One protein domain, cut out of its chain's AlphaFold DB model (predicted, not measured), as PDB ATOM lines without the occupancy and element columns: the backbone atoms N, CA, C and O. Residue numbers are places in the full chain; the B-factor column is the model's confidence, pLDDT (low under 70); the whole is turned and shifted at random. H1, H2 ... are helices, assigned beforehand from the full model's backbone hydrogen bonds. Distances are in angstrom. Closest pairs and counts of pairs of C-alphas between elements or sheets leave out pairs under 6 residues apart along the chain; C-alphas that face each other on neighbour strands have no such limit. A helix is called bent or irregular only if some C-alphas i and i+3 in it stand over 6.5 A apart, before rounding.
ATOM      1  N   LEU A 369      39.085  37.874 -38.452       85.62
ATOM      2  CA  LEU A 369      38.171  36.958 -37.773       85.62
ATOM      3  C   LEU A 369      36.748  36.994 -38.362       85.62
ATOM      4  O   LEU A 369      36.205  35.939 -38.671       85.62
ATOM      5  N   ALA A 370      36.132  38.169 -38.536       84.25
ATOM      6  CA  ALA A 370      34.783  38.254 -39.104       84.25
ATOM      7  C   ALA A 370      34.746  37.666 -40.528       84.25
ATOM      8  O   ALA A 370      33.951  36.767 -40.813       84.25
ATOM      9  N   LEU A 371      35.685  38.081 -41.382       87.00
ATOM     10  CA  LEU A 371      35.788  37.617 -42.769       87.00
ATOM     11  C   LEU A 371      36.052  36.102 -42.876       87.00
ATOM     12  O   LEU A 371      35.460  35.424 -43.720       87.00
ATOM     13  N   SER A 372      36.896  35.540 -42.004       86.38
ATOM     14  CA  SER A 372      37.165  34.093 -41.969       86.38
ATOM     15  C   SER A 372      35.976  33.290 -41.438       86.38
ATOM     16  O   SER A 372      35.646  32.253 -42.018       86.38
ATOM     17  N   THR A 373      35.260  33.778 -40.415       89.31
ATOM     18  CA  THR A 373      34.020  33.124 -39.955       89.31
ATOM     19  C   THR A 373      32.960  33.085 -41.053       89.31
ATOM     20  O   THR A 373      32.389  32.023 -41.300       89.31
ATOM     21  N   GLU A 374      32.752  34.187 -41.781       89.94
ATOM     22  CA  GLU A 374      31.814  34.244 -42.906       89.94
ATOM     23  C   GLU A 374      32.249  33.317 -44.056       89.94
ATOM     24  O   GLU A 374      31.430  32.605 -44.639       89.94
ATOM     25  N   THR A 375      33.552  33.267 -44.353       89.88
ATOM     26  CA  THR A 375      34.122  32.381 -45.380       89.88
ATOM     27  C   THR A 375      33.890  30.905 -45.052       89.88
ATOM     28  O   THR A 375      33.443  30.148 -45.917       89.88
ATOM     29  N   ILE A 376      34.113  30.488 -43.804       89.88
ATOM     30  CA  ILE A 376      33.838  29.113 -43.361       89.88
ATOM     31  C   ILE A 376      32.334  28.832 -43.403       89.88
ATOM     32  O   ILE A 376      31.926  27.845 -44.011       89.88
ATOM     33  N   LEU A 377      31.494  29.726 -42.862       90.19
ATOM     34  CA  LEU A 377      30.030  29.600 -42.913       90.19
ATOM     35  C   LEU A 377      29.491  29.474 -44.343       90.19
ATOM     36  O   LEU A 377      28.507  28.765 -44.561       90.19
ATOM     37  N   LYS A 378      30.122  30.112 -45.338       89.88
ATOM     38  CA  LYS A 378      29.793  29.925 -46.761       89.88
ATOM     39  C   LYS A 378      30.130  28.510 -47.242       89.88
ATOM     40  O   LYS A 378      29.263  27.898 -47.866       89.88
ATOM     41  N   ARG A 379      31.308  27.975 -46.888       89.25
ATOM     42  CA  ARG A 379      31.800  26.631 -47.266       89.25
ATOM     43  C   ARG A 379      31.091  25.452 -46.566       89.25
ATOM     44  O   ARG A 379      31.175  24.335 -47.075       89.25
ATOM     45  N   LEU A 380      30.409  25.663 -45.433       89.19
ATOM     46  CA  LEU A 380      29.754  24.572 -44.689       89.19
ATOM     47  C   LEU A 380      28.707  23.815 -45.524       89.19
ATOM     48  O   LEU A 380      27.827  24.429 -46.131       89.19
ATOM     49  N   SER A 381      28.766  22.481 -45.500       78.94
ATOM     50  CA  SER A 381      27.890  21.600 -46.288       78.94
ATOM     51  C   SER A 381      26.474  21.446 -45.724       78.94
ATOM     52  O   SER A 381      25.544  21.183 -46.478       78.94
ATOM     53  N   SER A 382      26.305  21.591 -44.406       80.56
ATOM     54  CA  SER A 382      25.015  21.520 -43.706       80.56
ATOM     55  C   SER A 382      24.874  22.754 -42.815       80.56
ATOM     56  O   SER A 382      25.817  23.126 -42.111       80.56
ATOM     57  N   LYS A 383      23.729  23.441 -42.895       82.69
ATOM     58  CA  LYS A 383      23.459  24.708 -42.196       82.69
ATOM     59  C   LYS A 383      22.039  24.679 -41.626       82.69
ATOM     60  O   LYS A 383      21.134  24.221 -42.325       82.69
ATOM     61  N   PRO A 384      21.809  25.172 -40.398       82.94
ATOM     62  CA  PRO A 384      20.458  25.318 -39.878       82.94
ATOM     63  C   PRO A 384      19.700  26.393 -40.672       82.94
ATOM     64  O   PRO A 384      20.266  27.431 -41.009       82.94
ATOM     65  N   ALA A 385      18.416  26.151 -40.944       78.25
ATOM     66  CA  ALA A 385      17.551  27.100 -41.654       78.25
ATOM     67  C   ALA A 385      17.079  28.280 -40.777       78.25
ATOM     68  O   ALA A 385      16.637  29.298 -41.300       78.25
ATOM     69  N   ASP A 386      17.164  28.141 -39.452       87.25
ATOM     70  CA  ASP A 386      16.815  29.181 -38.480       87.25
ATOM     71  C   ASP A 386      17.971  30.185 -38.312       87.25
ATOM     72  O   ASP A 386      19.093  29.805 -37.965       87.25
ATOM     73  N   GLU A 387      17.681  31.474 -38.504       87.56
ATOM     74  CA  GLU A 387      18.610  32.596 -38.326       87.56
ATOM     75  C   GLU A 387      19.255  32.612 -36.927       87.56
ATOM     76  O   GLU A 387      20.438  32.930 -36.772       87.56
ATOM     77  N   TYR A 388      18.502  32.226 -35.893       86.38
ATOM     78  CA  TYR A 388      19.000  32.170 -34.522       86.38
ATOM     79  C   TYR A 388      20.011  31.029 -34.323       86.38
ATOM     80  O   TYR A 388      21.058  31.221 -33.691       86.38
ATOM     81  N   LEU A 389      19.759  29.859 -34.918       86.69
ATOM     82  CA  LEU A 389      20.720  28.753 -34.937       86.69
ATOM     83  C   LEU A 389      21.922  29.037 -35.848       86.69
ATOM     84  O   LEU A 389      23.027  28.597 -35.530       86.69
ATOM     85  N   LEU A 390      21.754  29.819 -36.916       88.25
ATOM     86  CA  LEU A 390      22.854  30.259 -37.776       88.25
ATOM     87  C   LEU A 390      23.819  31.188 -37.017       88.25
ATOM     88  O   LEU A 390      25.020  30.928 -36.995       88.25
ATOM     89  N   LYS A 391      23.299  32.182 -36.283       89.44
ATOM     90  CA  LYS A 391      24.088  33.037 -35.367       89.44
ATOM     91  C   LYS A 391      24.741  32.242 -34.230       89.44
ATOM     92  O   LYS A 391      25.802  32.603 -33.719       89.44
ATOM     93  N   ARG A 392      24.127  31.137 -33.795       88.19
ATOM     94  CA  ARG A 392      24.737  30.218 -32.821       88.19
ATOM     95  C   ARG A 392      25.894  29.426 -33.435       88.19
ATOM     96  O   ARG A 392      26.921  29.277 -32.778       88.19
ATOM     97  N   LEU A 393      25.747  28.959 -34.674       91.94
ATOM     98  CA  LEU A 393      26.797  28.277 -35.432       91.94
ATOM     99  C   LEU A 393      27.983  29.216 -35.706       91.94
ATOM    100  O   LEU A 393      29.115  28.845 -35.417       91.94
ATOM    101  N   GLU A 394      27.727  30.454 -36.131       92.38
ATOM    102  CA  GLU A 394      28.719  31.534 -36.265       92.38
ATOM    103  C   GLU A 394      29.556  31.712 -34.985       92.38
ATOM    104  O   GLU A 394      30.786  31.698 -35.030       92.38
ATOM    105  N   ASN A 395      28.902  31.768 -33.819       91.88
ATOM    106  CA  ASN A 395      29.572  31.851 -32.516       91.88
ATOM    107  C   ASN A 395      30.338  30.579 -32.106       91.88
ATOM    108  O   ASN A 395      31.202  30.634 -31.230       91.88
ATOM    109  N   ILE A 396      30.024  29.414 -32.677       92.12
ATOM    110  CA  ILE A 396      30.813  28.191 -32.471       92.12
ATOM    111  C   ILE A 396      32.074  28.258 -33.339       92.12
ATOM    112  O   ILE A 396      33.171  28.074 -32.807       92.12
ATOM    113  N   VAL A 397      31.935  28.623 -34.620       92.75
ATOM    114  CA  VAL A 397      33.058  28.823 -35.553       92.75
ATOM    115  C   VAL A 397      34.035  29.872 -35.010       92.75
ATOM    116  O   VAL A 397      35.215  29.571 -34.845       92.75
ATOM    117  N   SER A 398      33.559  31.067 -34.637       92.12
ATOM    118  CA  SER A 398      34.418  32.176 -34.185       92.12
ATOM    119  C   SER A 398      35.271  31.819 -32.964       92.12
ATOM    120  O   SER A 398      36.463  32.117 -32.922       92.12
ATOM    121  N   THR A 399      34.704  31.102 -31.989       91.00
ATOM    122  CA  THR A 399      35.469  30.633 -30.822       91.00
ATOM    123  C   THR A 399      36.460  29.522 -31.129       91.00
ATOM    124  O   THR A 399      37.459  29.422 -30.420       91.00
ATOM    125  N   ARG A 400      36.207  28.692 -32.152       92.44
ATOM    126  CA  ARG A 400      37.181  27.680 -32.565       92.44
ATOM    127  C   ARG A 400      38.375  28.347 -33.235       92.44
ATOM    128  O   ARG A 400      39.497  28.008 -32.897       92.44
ATOM    129  N   LEU A 401      38.148  29.346 -34.090       90.81
ATOM    130  CA  LEU A 401      39.219  30.120 -34.731       90.81
ATOM    131  C   LEU A 401      40.125  30.862 -33.733       90.81
ATOM    132  O   LEU A 401      41.335  30.931 -33.942       90.81
ATOM    133  N   ARG A 402      39.561  31.342 -32.617       86.81
ATOM    134  CA  ARG A 402      40.312  31.909 -31.477       86.81
ATOM    135  C   ARG A 402      40.977  30.864 -30.559       86.81
ATOM    136  O   ARG A 402      41.471  31.230 -29.501       86.81
ATOM    137  N   ASP A 403      40.926  29.576 -30.907       88.06
ATOM    138  CA  ASP A 403      41.410  28.433 -30.106       88.06
ATOM    139  C   ASP A 403      40.849  28.355 -28.665       88.06
ATOM    140  O   ASP A 403      41.424  27.744 -27.771       88.06
ATOM    141  N   VAL A 404      39.665  28.936 -28.425       86.56
ATOM    142  CA  VAL A 404      38.981  28.912 -27.110       86.56
ATOM    143  C   VAL A 404      38.256  27.578 -26.869       86.56
ATOM    144  O   VAL A 404      37.811  27.293 -25.759       86.56
ATOM    145  N   ARG A 405      38.073  26.767 -27.917       88.06
ATOM    146  CA  ARG A 405      37.386  25.465 -27.879       88.06
ATOM    147  C   ARG A 405      38.137  24.454 -28.730       88.06
ATOM    148  O   ARG A 405      38.641  24.804 -29.793       88.06
ATOM    149  N   SER A 406      38.139  23.200 -28.306       91.56
ATOM    150  CA  SER A 406      38.691  22.060 -29.042       91.56
ATOM    151  C   SER A 406      37.714  21.495 -30.089       91.56
ATOM    152  O   SER A 406      36.498  21.691 -29.993       91.56
ATOM    153  N   ARG A 407      38.227  20.706 -31.051       90.94
ATOM    154  CA  ARG A 407      37.413  19.969 -32.046       90.94
ATOM    155  C   ARG A 407      36.274  19.172 -31.399       90.94
ATOM    156  O   ARG A 407      35.139  19.204 -31.867       90.94
ATOM    157  N   ASN A 408      36.573  18.473 -30.304       90.31
ATOM    158  CA  ASN A 408      35.612  17.608 -29.617       90.31
ATOM    159  C   ASN A 408      34.481  18.419 -28.964       90.31
ATOM    160  O   ASN A 408      33.323  18.011 -29.006       90.31
ATOM    161  N   GLU A 409      34.787  19.592 -28.406       91.19
ATOM    162  CA  GLU A 409      33.775  20.496 -27.850       91.19
ATOM    163  C   GLU A 409      32.915  21.134 -28.942       91.19
ATOM    164  O   GLU A 409      31.705  21.270 -28.756       91.19
ATOM    165  N   VAL A 410      33.508  21.477 -30.094       93.69
ATOM    166  CA  VAL A 410      32.767  21.921 -31.285       93.69
ATOM    167  C   VAL A 410      31.783  20.834 -31.716       93.69
ATOM    168  O   VAL A 410      30.585  21.102 -31.770       93.69
ATOM    169  N   LEU A 411      32.242  19.595 -31.920       92.25
ATOM    170  CA  LEU A 411      31.389  18.466 -32.304       92.25
ATOM    171  C   LEU A 411      30.242  18.239 -31.302       92.25
ATOM    172  O   LEU A 411      29.077  18.147 -31.693       92.25
ATOM    173  N   MET A 412      30.541  18.247 -29.999       90.94
ATOM    174  CA  MET A 412      29.534  18.118 -28.939       90.94
ATOM    175  C   MET A 412      28.523  19.276 -28.936       90.94
ATOM    176  O   MET A 412      27.347  19.059 -28.644       90.94
ATOM    177  N   LYS A 413      28.932  20.505 -29.277       91.88
ATOM    178  CA  LYS A 413      28.024  21.658 -29.414       91.88
ATOM    179  C   LYS A 413      27.170  21.593 -30.679       91.88
ATOM    180  O   LYS A 413      26.011  21.998 -30.622       91.88
ATOM    181  N   LEU A 414      27.698  21.063 -31.779       92.62
ATOM    182  CA  LEU A 414      26.945  20.837 -33.014       92.62
ATOM    183  C   LEU A 414      25.851  19.773 -32.814       92.62
ATOM    184  O   LEU A 414      24.703  20.009 -33.184       92.62
ATOM    185  N   MET A 415      26.181  18.655 -32.156       91.50
ATOM    186  CA  MET A 415      25.252  17.542 -31.901       91.50
ATOM    187  C   MET A 415      24.224  17.799 -30.786       91.50
ATOM    188  O   MET A 415      23.165  17.174 -30.766       91.50
ATOM    189  N   ARG A 416      24.529  18.663 -29.811       91.25
ATOM    190  CA  ARG A 416      23.638  18.932 -28.666       91.25
ATOM    191  C   ARG A 416      22.335  19.604 -29.118       91.25
ATOM    192  O   ARG A 416      22.351  20.452 -30.002       91.25
ATOM    193  N   ASP A 417      21.232  19.260 -28.457       88.31
ATOM    194  CA  ASP A 417      19.886  19.781 -28.734       88.31
ATOM    195  C   ASP A 417      19.842  21.328 -28.770       88.31
ATOM    196  O   ASP A 417      20.398  22.016 -27.901       88.31
ATOM    197  N   ALA A 418      19.143  21.868 -29.771       87.19
ATOM    198  CA  ALA A 418      18.896  23.294 -29.967       87.19
ATOM    199  C   ALA A 418      18.243  23.980 -28.747       87.19
ATOM    200  O   ALA A 418      18.587  25.120 -28.422       87.19
ATOM    201  N   LYS A 419      17.360  23.293 -28.015       84.31
ATOM    202  CA  LYS A 419      16.725  23.792 -26.782       84.31
ATOM    203  C   LYS A 419      17.703  23.896 -25.611       84.31
ATOM    204  O   LYS A 419      17.504  24.718 -24.725       84.31
ATOM    205  N   VAL A 420      18.784  23.111 -25.619       81.06
ATOM    206  CA  VAL A 420      19.788  23.050 -24.537       81.06
ATOM    207  C   VAL A 420      21.125  23.682 -24.963       81.06
ATOM    208  O   VAL A 420      22.195  23.332 -24.454       81.06
ATOM    209  N   GLY A 421      21.078  24.626 -25.909       76.19
ATOM    210  CA  GLY A 421      22.221  25.453 -26.307       76.19
ATOM    211  C   GLY A 421      23.258  24.772 -27.210       76.19
ATOM    212  O   GLY A 421      24.426  25.170 -27.181       76.19
ATOM    213  N   GLY A 422      22.869  23.747 -27.975       86.12
ATOM    214  CA  GLY A 422      23.634  23.244 -29.126       86.12
ATOM    215  C   GLY A 422      23.010  23.638 -30.471       86.12
ATOM    216  O   GLY A 422      22.188  24.552 -30.512       86.12
ATOM    217  N   VAL A 423      23.401  22.998 -31.574       88.31
ATOM    218  CA  VAL A 423      22.842  23.276 -32.921       88.31
ATOM    219  C   VAL A 423      21.815  22.222 -33.360       88.31
ATOM    220  O   VAL A 423      20.958  22.523 -34.182       88.31
ATOM    221  N   GLY A 424      21.830  21.024 -32.767       89.06
ATOM    222  CA  GLY A 424      20.889  19.942 -33.071       89.06
ATOM    223  C   GLY A 424      21.150  19.218 -34.397       89.06
ATOM    224  O   GLY A 424      20.216  18.663 -34.967       89.06
ATOM    225  N   LEU A 425      22.388  19.234 -34.904       88.75
ATOM    226  CA  LEU A 425      22.756  18.530 -36.139       88.75
ATOM    227  C   LEU A 425      22.842  17.010 -35.921       88.75
ATOM    228  O   LEU A 425      23.334  16.544 -34.888       88.75
ATOM    229  N   GLU A 426      22.432  16.226 -36.925       90.69
ATOM    230  CA  GLU A 426      22.654  14.774 -36.935       90.69
ATOM    231  C   GLU A 426      24.162  14.472 -36.907       90.69
ATOM    232  O   GLU A 426      24.951  15.178 -37.536       90.69
ATOM    233  N   ARG A 427      24.575  13.397 -36.217       88.50
ATOM    234  CA  ARG A 427      25.988  13.003 -36.043       88.50
ATOM    235  C   ARG A 427      26.808  13.088 -37.340       88.50
ATOM    236  O   ARG A 427      27.861  13.713 -37.335       88.50
ATOM    237  N   LYS A 428      26.303  12.529 -38.446       89.69
ATOM    238  CA  LYS A 428      26.996  12.506 -39.751       89.69
ATOM    239  C   LYS A 428      27.264  13.897 -40.327       89.69
ATOM    240  O   LYS A 428      28.246  14.084 -41.037       89.69
ATOM    241  N   ASP A 429      26.388  14.857 -40.060       89.44
ATOM    242  CA  ASP A 429      26.531  16.230 -40.540       89.44
ATOM    243  C   ASP A 429      27.327  17.085 -39.552       89.44
ATOM    244  O   ASP A 429      28.140  17.903 -39.976       89.44
ATOM    245  N   ALA A 430      27.180  16.843 -38.248       90.62
ATOM    246  CA  ALA A 430      28.008  17.453 -37.215       90.62
ATOM    247  C   ALA A 430      29.497  17.080 -37.369       90.62
ATOM    248  O   ALA A 430      30.358  17.938 -37.185       90.62
ATOM    249  N   GLU A 431      29.803  15.834 -37.747       91.38
ATOM    250  CA  GLU A 431      31.164  15.362 -38.041       91.38
ATOM    251  C   GLU A 431      31.768  16.092 -39.253       91.38
ATOM    252  O   GLU A 431      32.854  16.662 -39.130       91.38
ATOM    253  N   LYS A 432      31.038  16.184 -40.378       91.50
ATOM    254  CA  LYS A 432      31.467  16.943 -41.573       91.50
ATOM    255  C   LYS A 432      31.658  18.432 -41.279       91.50
ATOM    256  O   LYS A 432      32.683  19.003 -41.630       91.50
ATOM    257  N   VAL A 433      30.688  19.065 -40.612       91.81
ATOM    258  CA  VAL A 433      30.769  20.489 -40.248       91.81
ATOM    259  C   VAL A 433      31.940  20.730 -39.293       91.81
ATOM    260  O   VAL A 433      32.670  21.700 -39.469       91.81
ATOM    261  N   SER A 434      32.188  19.833 -38.331       92.06
ATOM    262  CA  SER A 434      33.375  19.907 -37.472       92.06
ATOM    263  C   SER A 434      34.674  19.790 -38.273       92.06
ATOM    264  O   SER A 434      35.612  20.525 -37.985       92.06
ATOM    265  N   GLU A 435      34.748  18.909 -39.269       93.00
ATOM    266  CA  GLU A 435      35.926  18.753 -40.128       93.00
ATOM    267  C   GLU A 435      36.205  20.004 -40.975       93.00
ATOM    268  O   GLU A 435      37.316  20.528 -40.930       93.00
ATOM    269  N   GLN A 436      35.182  20.568 -41.622       92.25
ATOM    270  CA  GLN A 436      35.299  21.825 -42.375       92.25
ATOM    271  C   GLN A 436      35.695  23.020 -41.484       92.25
ATOM    272  O   GLN A 436      36.403  23.927 -41.928       92.25
ATOM    273  N   ILE A 437      35.280  23.027 -40.210       92.94
ATOM    274  CA  ILE A 437      35.722  24.027 -39.225       92.94
ATOM    275  C   ILE A 437      37.200  23.826 -38.848       92.94
ATOM    276  O   ILE A 437      37.911  24.815 -38.689       92.94
ATOM    277  N   GLU A 438      37.697  22.588 -38.735       92.75
ATOM    278  CA  GLU A 438      39.124  22.324 -38.473       92.75
ATOM    279  C   GLU A 438      40.029  22.644 -39.673       92.75
ATOM    280  O   GLU A 438      41.181  23.039 -39.485       92.75
ATOM    281  N   GLU A 439      39.538  22.504 -40.904       92.00
ATOM    282  CA  GLU A 439      40.243  22.990 -42.098       92.00
ATOM    283  C   GLU A 439      40.365  24.518 -42.073       92.00
ATOM    284  O   GLU A 439      41.473  25.049 -42.162       92.00
ATOM    285  N   GLY A 440      39.254  25.223 -41.829       89.62
ATOM    286  CA  GLY A 440      39.258  26.678 -41.669       89.62
ATOM    287  C   GLY A 440      40.092  27.163 -40.473       89.62
ATOM    288  O   GLY A 440      40.737  28.204 -40.553       89.62
ATOM    289  N   TYR A 441      40.150  26.391 -39.383       91.06
ATOM    290  CA  TYR A 441      41.052  26.656 -38.260       91.06
ATOM    291  C   TYR A 441      42.517  26.659 -38.712       91.06
ATOM    292  O   TYR A 441      43.233  27.623 -38.451       91.06
ATOM    293  N   LYS A 442      42.957  25.630 -39.446       90.75
ATOM    294  CA  LYS A 442      44.336  25.542 -39.962       90.75
ATOM    295  C   LYS A 442      44.672  26.667 -40.947       90.75
ATOM    296  O   LYS A 442      45.813  27.118 -40.963       90.75
ATOM    297  N   GLU A 443      43.702  27.110 -41.748       89.06
ATOM    298  CA  GLU A 443      43.864  28.190 -42.733       89.06
ATOM    299  C   GLU A 443      43.981  29.575 -42.072       89.06
ATOM    300  O   GLU A 443      44.860  30.354 -42.435       89.06
ATOM    301  N   PHE A 444      43.133  29.885 -41.081       88.56
ATOM    302  CA  PHE A 444      42.985  31.256 -40.570       88.56
ATOM    303  C   PHE A 444      43.556  31.513 -39.168       88.56
ATOM    304  O   PHE A 444      43.892  32.660 -38.875       88.56
ATOM    305  N   HIS A 445      43.709  30.502 -38.302       83.75
ATOM    306  CA  HIS A 445      44.113  30.711 -36.900       83.75
ATOM    307  C   HIS A 445      45.446  31.470 -36.765       83.75
ATOM    308  O   HIS A 445      45.542  32.414 -35.983       83.75
ATOM    309  N   GLY A 446      46.454  31.119 -37.571       83.00
ATOM    310  CA  GLY A 446      47.756  31.795 -37.543       83.00
ATOM    311  C   GLY A 446      47.690  33.276 -37.937       83.00
ATOM    312  O   GLY A 446      48.419  34.088 -37.373       83.00
ATOM    313  N   ILE A 447      46.787  33.637 -38.855       85.50
ATOM    314  CA  ILE A 447      46.591  35.019 -39.320       85.50
ATOM    315  C   ILE A 447      45.830  35.825 -38.258       85.50
ATOM    316  O   ILE A 447      46.230  36.936 -37.918       85.50
ATOM    317  N   ILE A 448      44.784  35.236 -37.670       85.12
ATOM    318  CA  ILE A 448      44.005  35.838 -36.576       85.12
ATOM    319  C   ILE A 448      44.904  36.094 -35.358       85.12
ATOM    320  O   ILE A 448      44.896  37.193 -34.809       85.12
ATOM    321  N   GLY A 449      45.742  35.123 -34.980       81.00
ATOM    322  CA  GLY A 449      46.695  35.275 -33.879       81.00
ATOM    323  C   GLY A 449      47.765  36.347 -34.129       81.00
ATOM    324  O   GLY A 449      48.238  36.965 -33.176       81.00
ATOM    325  N   GLN A 450      48.130  36.612 -35.389       80.12
ATOM    326  CA  GLN A 450      48.999  37.737 -35.748       80.12
ATOM    327  C   GLN A 450      48.259  39.080 -35.636       80.12
ATOM    328  O   GLN A 450      48.763  39.967 -34.948       80.12
ATOM    329  N   GLU A 451      47.048  39.209 -36.196       83.19
ATOM    330  CA  GLU A 451      46.228  40.434 -36.093       83.19
ATOM    331  C   GLU A 451      45.940  40.803 -34.623       83.19
ATOM    332  O   GLU A 451      46.118  41.952 -34.212       83.19
ATOM    333  N   GLU A 452      45.540  39.831 -33.796       79.62
ATOM    334  CA  GLU A 452      45.262  40.053 -32.371       79.62
ATOM    335  C   GLU A 452      46.534  40.452 -31.597       79.62
ATOM    336  O   GLU A 452      46.494  41.367 -30.767       79.62
ATOM    337  N   LYS A 453      47.691  39.850 -31.909       79.00
ATOM    338  CA  LYS A 453      48.984  40.206 -31.302       79.00
ATOM    339  C   LYS A 453      49.465  41.600 -31.711       79.00
ATOM    340  O   LYS A 453      50.032  42.309 -30.880       79.00
ATOM    341  N   GLU A 454      49.227  42.016 -32.953       80.25
ATOM    342  CA  GLU A 454      49.525  43.375 -33.415       80.25
ATOM    343  C   GLU A 454      48.615  44.409 -32.743       80.25
ATOM    344  O   GLU A 454      49.121  45.399 -32.208       80.25
ATOM    345  N   LYS A 455      47.301  44.148 -32.655       78.50
ATOM    346  CA  LYS A 455      46.350  45.006 -31.923       78.50
ATOM    347  C   LYS A 455      46.745  45.163 -30.447       78.50
ATOM    348  O   LYS A 455      46.787  46.290 -29.947       78.50
ATOM    349  N   LEU A 456      47.119  44.075 -29.768       71.81
ATOM    350  CA  LEU A 456      47.641  44.112 -28.392       71.81
ATOM    351  C   LEU A 456      48.961  44.895 -28.288       71.81
ATOM    352  O   LEU A 456      49.135  45.699 -27.373       71.81
ATOM    353  N   GLY A 457      49.881  44.712 -29.240       75.25
ATOM    354  CA  GLY A 457      51.152  45.439 -29.288       75.25
ATOM    355  C   GLY A 457      50.989  46.950 -29.487       75.25
ATOM    356  O   GLY A 457      51.742  47.729 -28.901       75.25
ATOM    357  N   VAL A 458      49.995  47.383 -30.270       76.94
ATOM    358  CA  VAL A 458      49.633  48.803 -30.415       76.94
ATOM    359  C   VAL A 458      49.044  49.348 -29.113       76.94
ATOM    360  O   VAL A 458      49.481  50.400 -28.649       76.94
ATOM    361  N   GLN A 459      48.122  48.620 -28.474       70.50
ATOM    362  CA  GLN A 459      47.521  49.030 -27.198       70.50
ATOM    363  C   GLN A 459      48.558  49.180 -26.074       70.50
ATOM    364  O   GLN A 459      48.507  50.162 -25.333       70.50
ATOM    365  N   LEU A 460      49.522  48.258 -25.974       68.31
ATOM    366  CA  LEU A 460      50.614  48.329 -24.997       68.31
ATOM    367  C   LEU A 460      51.493  49.569 -25.210       68.31
ATOM    368  O   LEU A 460      51.697  50.330 -24.267       68.31
ATOM    369  N   LYS A 461      51.924  49.845 -26.448       75.25
ATOM    370  CA  LYS A 461      52.709  51.053 -26.779       75.25
ATOM    371  C   LYS A 461      51.956  52.348 -26.457       75.25
ATOM    372  O   LYS A 461      52.550  53.321 -25.995       75.25
ATOM    373  N   ASP A 462      50.642  52.366 -26.673       72.25
ATOM    374  CA  ASP A 462      49.790  53.508 -26.339       72.25
ATOM    375  C   ASP A 462      49.610  53.697 -24.821       72.25
ATOM    376  O   ASP A 462      49.515  54.834 -24.352       72.25
ATOM    377  N   GLN A 463      49.603  52.613 -24.036       63.22
ATOM    378  CA  GLN A 463      49.645  52.681 -22.571       63.22
ATOM    379  C   GLN A 463      51.012  53.159 -22.062       63.22
ATOM    380  O   GLN A 463      51.063  54.068 -21.234       63.22
ATOM    381  N   GLU A 464      52.116  52.624 -22.592       70.00
ATOM    382  CA  GLU A 464      53.481  53.052 -22.257       70.00
ATOM    383  C   GLU A 464      53.690  54.548 -22.530       70.00
ATOM    384  O   GLU A 464      54.202  55.263 -21.665       70.00
ATOM    385  N   ARG A 465      53.216  55.053 -23.682       81.38
ATOM    386  CA  ARG A 465      53.262  56.486 -24.016       81.38
ATOM    387  C   ARG A 465      52.523  57.334 -22.978       81.38
ATOM    388  O   ARG A 465      53.097  58.298 -22.478       81.38
ATOM    389  N   LYS A 466      51.303  56.943 -22.587       77.62
ATOM    390  CA  LYS A 466      50.506  57.641 -21.556       77.62
ATOM    391  C   LYS A 466      51.160  57.603 -20.168       77.62
ATOM    392  O   LYS A 466      51.044  58.562 -19.412       77.62
ATOM    393  N   ILE A 467      51.853  56.517 -19.819       71.75
ATOM    394  CA  ILE A 467      52.589  56.397 -18.549       71.75
ATOM    395  C   ILE A 467      53.827  57.306 -18.547       71.75
ATOM    396  O   ILE A 467      54.093  57.968 -17.545       71.75
ATOM    397  N   LEU A 468      54.571  57.369 -19.655       78.00
ATOM    398  CA  LEU A 468      55.721  58.269 -19.806       78.00
ATOM    399  C   LEU A 468      55.305  59.746 -19.782       78.00
ATOM    400  O   LEU A 468      55.961  60.553 -19.130       78.00
ATOM    401  N   GLU A 469      54.199  60.083 -20.442       80.50
ATOM    402  CA  GLU A 469      53.619  61.428 -20.469       80.50
ATOM    403  C   GLU A 469      53.191  61.894 -19.068       80.50
ATOM    404  O   GLU A 469      53.587  62.976 -18.637       80.50
ATOM    405  N   ARG A 470      52.496  61.037 -18.301       76.12
ATOM    406  CA  ARG A 470      52.157  61.304 -16.891       76.12
ATOM    407  C   ARG A 470      53.396  61.503 -16.024       76.12
ATOM    408  O   ARG A 470      53.498  62.531 -15.369       76.12
ATOM    409  N   LYS A 471      54.379  60.596 -16.096       73.50
ATOM    410  CA  LYS A 471      55.645  60.726 -15.349       73.50
ATOM    411  C   LYS A 471      56.402  62.011 -15.686       73.50
ATOM    412  O   LYS A 471      57.034  62.588 -14.807       73.50
ATOM    413  N   LYS A 472      56.364  62.455 -16.947       77.19
ATOM    414  CA  LYS A 472      56.988  63.714 -17.374       77.19
ATOM    415  C   LYS A 472      56.249  64.921 -16.794       77.19
ATOM    416  O   LYS A 472      56.905  65.808 -16.257       77.19
ATOM    417  N   ARG A 473      54.911  64.921 -16.825       78.19
ATOM    418  CA  ARG A 473      54.085  65.982 -16.230       78.19
ATOM    419  C   ARG A 473      54.256  66.065 -14.709       78.19
ATOM    420  O   ARG A 473      54.548  67.138 -14.201       78.19
ATOM    421  N   GLU A 474      54.204  64.931 -14.011       72.50
ATOM    422  CA  GLU A 474      54.484  64.822 -12.569       72.50
ATOM    423  C   GLU A 474      55.890  65.352 -12.223       72.50
ATOM    424  O   GLU A 474      56.061  66.084 -11.250       72.50
ATOM    425  N   ALA A 475      56.909  65.050 -13.040       72.50
ATOM    426  CA  ALA A 475      58.265  65.564 -12.834       72.50
ATOM    427  C   ALA A 475      58.373  67.085 -13.065       72.50
ATOM    428  O   ALA A 475      59.098  67.762 -12.335       72.50
ATOM    429  N   GLU A 476      57.655  67.630 -14.049       76.25
ATOM    430  CA  GLU A 476      57.601  69.072 -14.333       76.25
ATOM    431  C   GLU A 476      56.824  69.842 -13.247       76.25
ATOM    432  O   GLU A 476      57.272  70.902 -12.807       76.25
ATOM    433  N   GLU A 477      55.717  69.289 -12.745       69.06
ATOM    434  CA  GLU A 477      54.968  69.809 -11.591       69.06
ATOM    435  C   GLU A 477      55.828  69.791 -10.315       69.06
ATOM    436  O   GLU A 477      55.925  70.799  -9.611       69.06
ATOM    437  N   HIS A 478      56.538  68.688 -10.048       66.88
ATOM    438  CA  HIS A 478      57.456  68.574  -8.910       66.88
ATOM    439  C   HIS A 478      58.652  69.537  -9.014       66.88
ATOM    440  O   HIS A 478      59.079  70.092  -7.999       66.88
ATOM    441  N   ALA A 479      59.180  69.774 -10.220       73.19
ATOM    442  CA  ALA A 479      60.241  70.753 -10.449       73.19
ATOM    443  C   ALA A 479      59.756  72.188 -10.172       73.19
ATOM    444  O   ALA A 479      60.418  72.925  -9.438       73.19
ATOM    445  N   ARG A 480      58.569  72.561 -10.670       73.00
ATOM    446  CA  ARG A 480      57.949  73.873 -10.403       73.00
ATOM    447  C   ARG A 480      57.676  74.086  -8.913       73.00
ATOM    448  O   ARG A 480      58.034  75.133  -8.377       73.00
ATOM    449  N   TRP A 481      57.137  73.077  -8.225       71.44
ATOM    450  CA  TRP A 481      56.930  73.115  -6.773       71.44
ATOM    451  C   TRP A 481      58.246  73.307  -6.004       71.44
ATOM    452  O   TRP A 481      58.298  74.061  -5.030       71.44
ATOM    453  N   PHE A 482      59.332  72.665  -6.448       57.94
ATOM    454  CA  PHE A 482      60.650  72.832  -5.839       57.94
ATOM    455  C   PHE A 482      61.203  74.251  -6.048       57.94
ATOM    456  O   PHE A 482      61.659  74.869  -5.087       57.94
ATOM    457  N   GLU A 483      61.108  74.808  -7.259       66.38
ATOM    458  CA  GLU A 483      61.500  76.198  -7.532       66.38
ATOM    459  C   GLU A 483      60.692  77.210  -6.710       66.38
ATOM    460  O   GLU A 483      61.254  78.173  -6.182       66.38
ATOM    461  N   GLU A 484      59.385  76.995  -6.558       66.50
ATOM    462  CA  GLU A 484      58.521  77.847  -5.742       66.50
ATOM    463  C   GLU A 484      58.883  77.761  -4.253       66.50
ATOM    464  O   GLU A 484      59.045  78.789  -3.593       66.50
ATOM    465  N   LYS A 485      59.133  76.555  -3.723       64.25
ATOM    466  CA  LYS A 485      59.629  76.378  -2.347       64.25
ATOM    467  C   LYS A 485      61.002  77.012  -2.123       64.25
ATOM    468  O   LYS A 485      61.227  77.572  -1.050       64.25
TER     469      LYS A 485
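This is residues 369 to 485 of the 691 residues of an uncharacterized protein of Candidatus Uhrbacteria bacterium RIFCSPHIGHO2_12_FULL_60_25 (UniProt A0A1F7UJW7). A compact head of short helices has one long, straight helical arm sticking out of it: H1, H2, H3 and the arm H4a of the bent helix H4 make the head, and residues 453 to 485 of H4b stand free of it. Within the head H4a packs on H1, H2 and H3, while H1 and H3 stay apart from each other. The printed part has 117 residues with four named helices, H1, H2, H3 and H4 in chain order, and no named strand; the class is all helix. The whole is extended, with a radius of gyration of the C-alphas of 23.5 A and spans of 80 by 30 by 23 A, the length being made by H4b.

H1, residues 369 to 379, begins at C-alpha 369 at (38.171, 36.958, -37.773) and is 15.4 A long from first to last C-alpha. H2, residues 387 to 401, is 21.1 A long, and H3, residues 407 to 415, is 12.4 A long. H4, residues 427 to 485, was assigned as one helix by its hydrogen bonds but is bent: C-alphas 443 and 446 are 7.4 A apart. Its arm H4a, residues 427 to 443, is 24.4 A long and begins at C-alpha 427 at (25.988, 13.003, -36.043). Its arm H4b, residues 446 to 485, is 58.0 A long and ends at C-alpha 485 at (59.629, 76.378, -2.347). The two arms stand at a steep tilt of 53 degrees.

H1 and H2 touch at a steep tilt of 63 degrees, opposite ways, with the C-alphas of Thr 373 and Ser 398 closest at 5.9 A. H2 and H3 form a helical hairpin at a shallow tilt of 8 degrees; their closest C-alphas, of Ile 396 and Val 410, are 6.7 A apart. H3 and H4a form another, at a steep tilt of 39 degrees, with the C-alphas of Leu 414 and Ala 430 closest at 5.5 A. H4a touches H1 with residues 436 to 440 alone, and the closest C-alphas are those of Ile 376 and Gly 440, 6.2 A apart. H2, with residues 397 to 401 alone, touches H4a; the C-alphas of Leu 401 and Tyr 441 are closest at 5.3 A. The helix packing is mostly crossed, with one of five touching pairs at a shallow tilt. H4b is close to H1 but not clearly touching, the closest C-alphas being those of Leu 369 and Ile 448, 6.1 A apart. H3 and H4b are apart. Each O i to N i+4 pair is within hydrogen-bond range in H1, H3 and H4b, against 10 of 11 in H2 and 12 of 13 in H4a.

The C-alphas of Lys 428 and Lys 485, the two farthest apart, are 80.9 A from each other. Without residues 453 to 485, the body spans 36 by 24 by 21 A. The printed part has no cut; the link from H3 to H4 is long, with 11 residues. The mean pLDDT of the printed part is 84.0, and residues 460, 463, 477 to 478 and 482 to 485 are under 70.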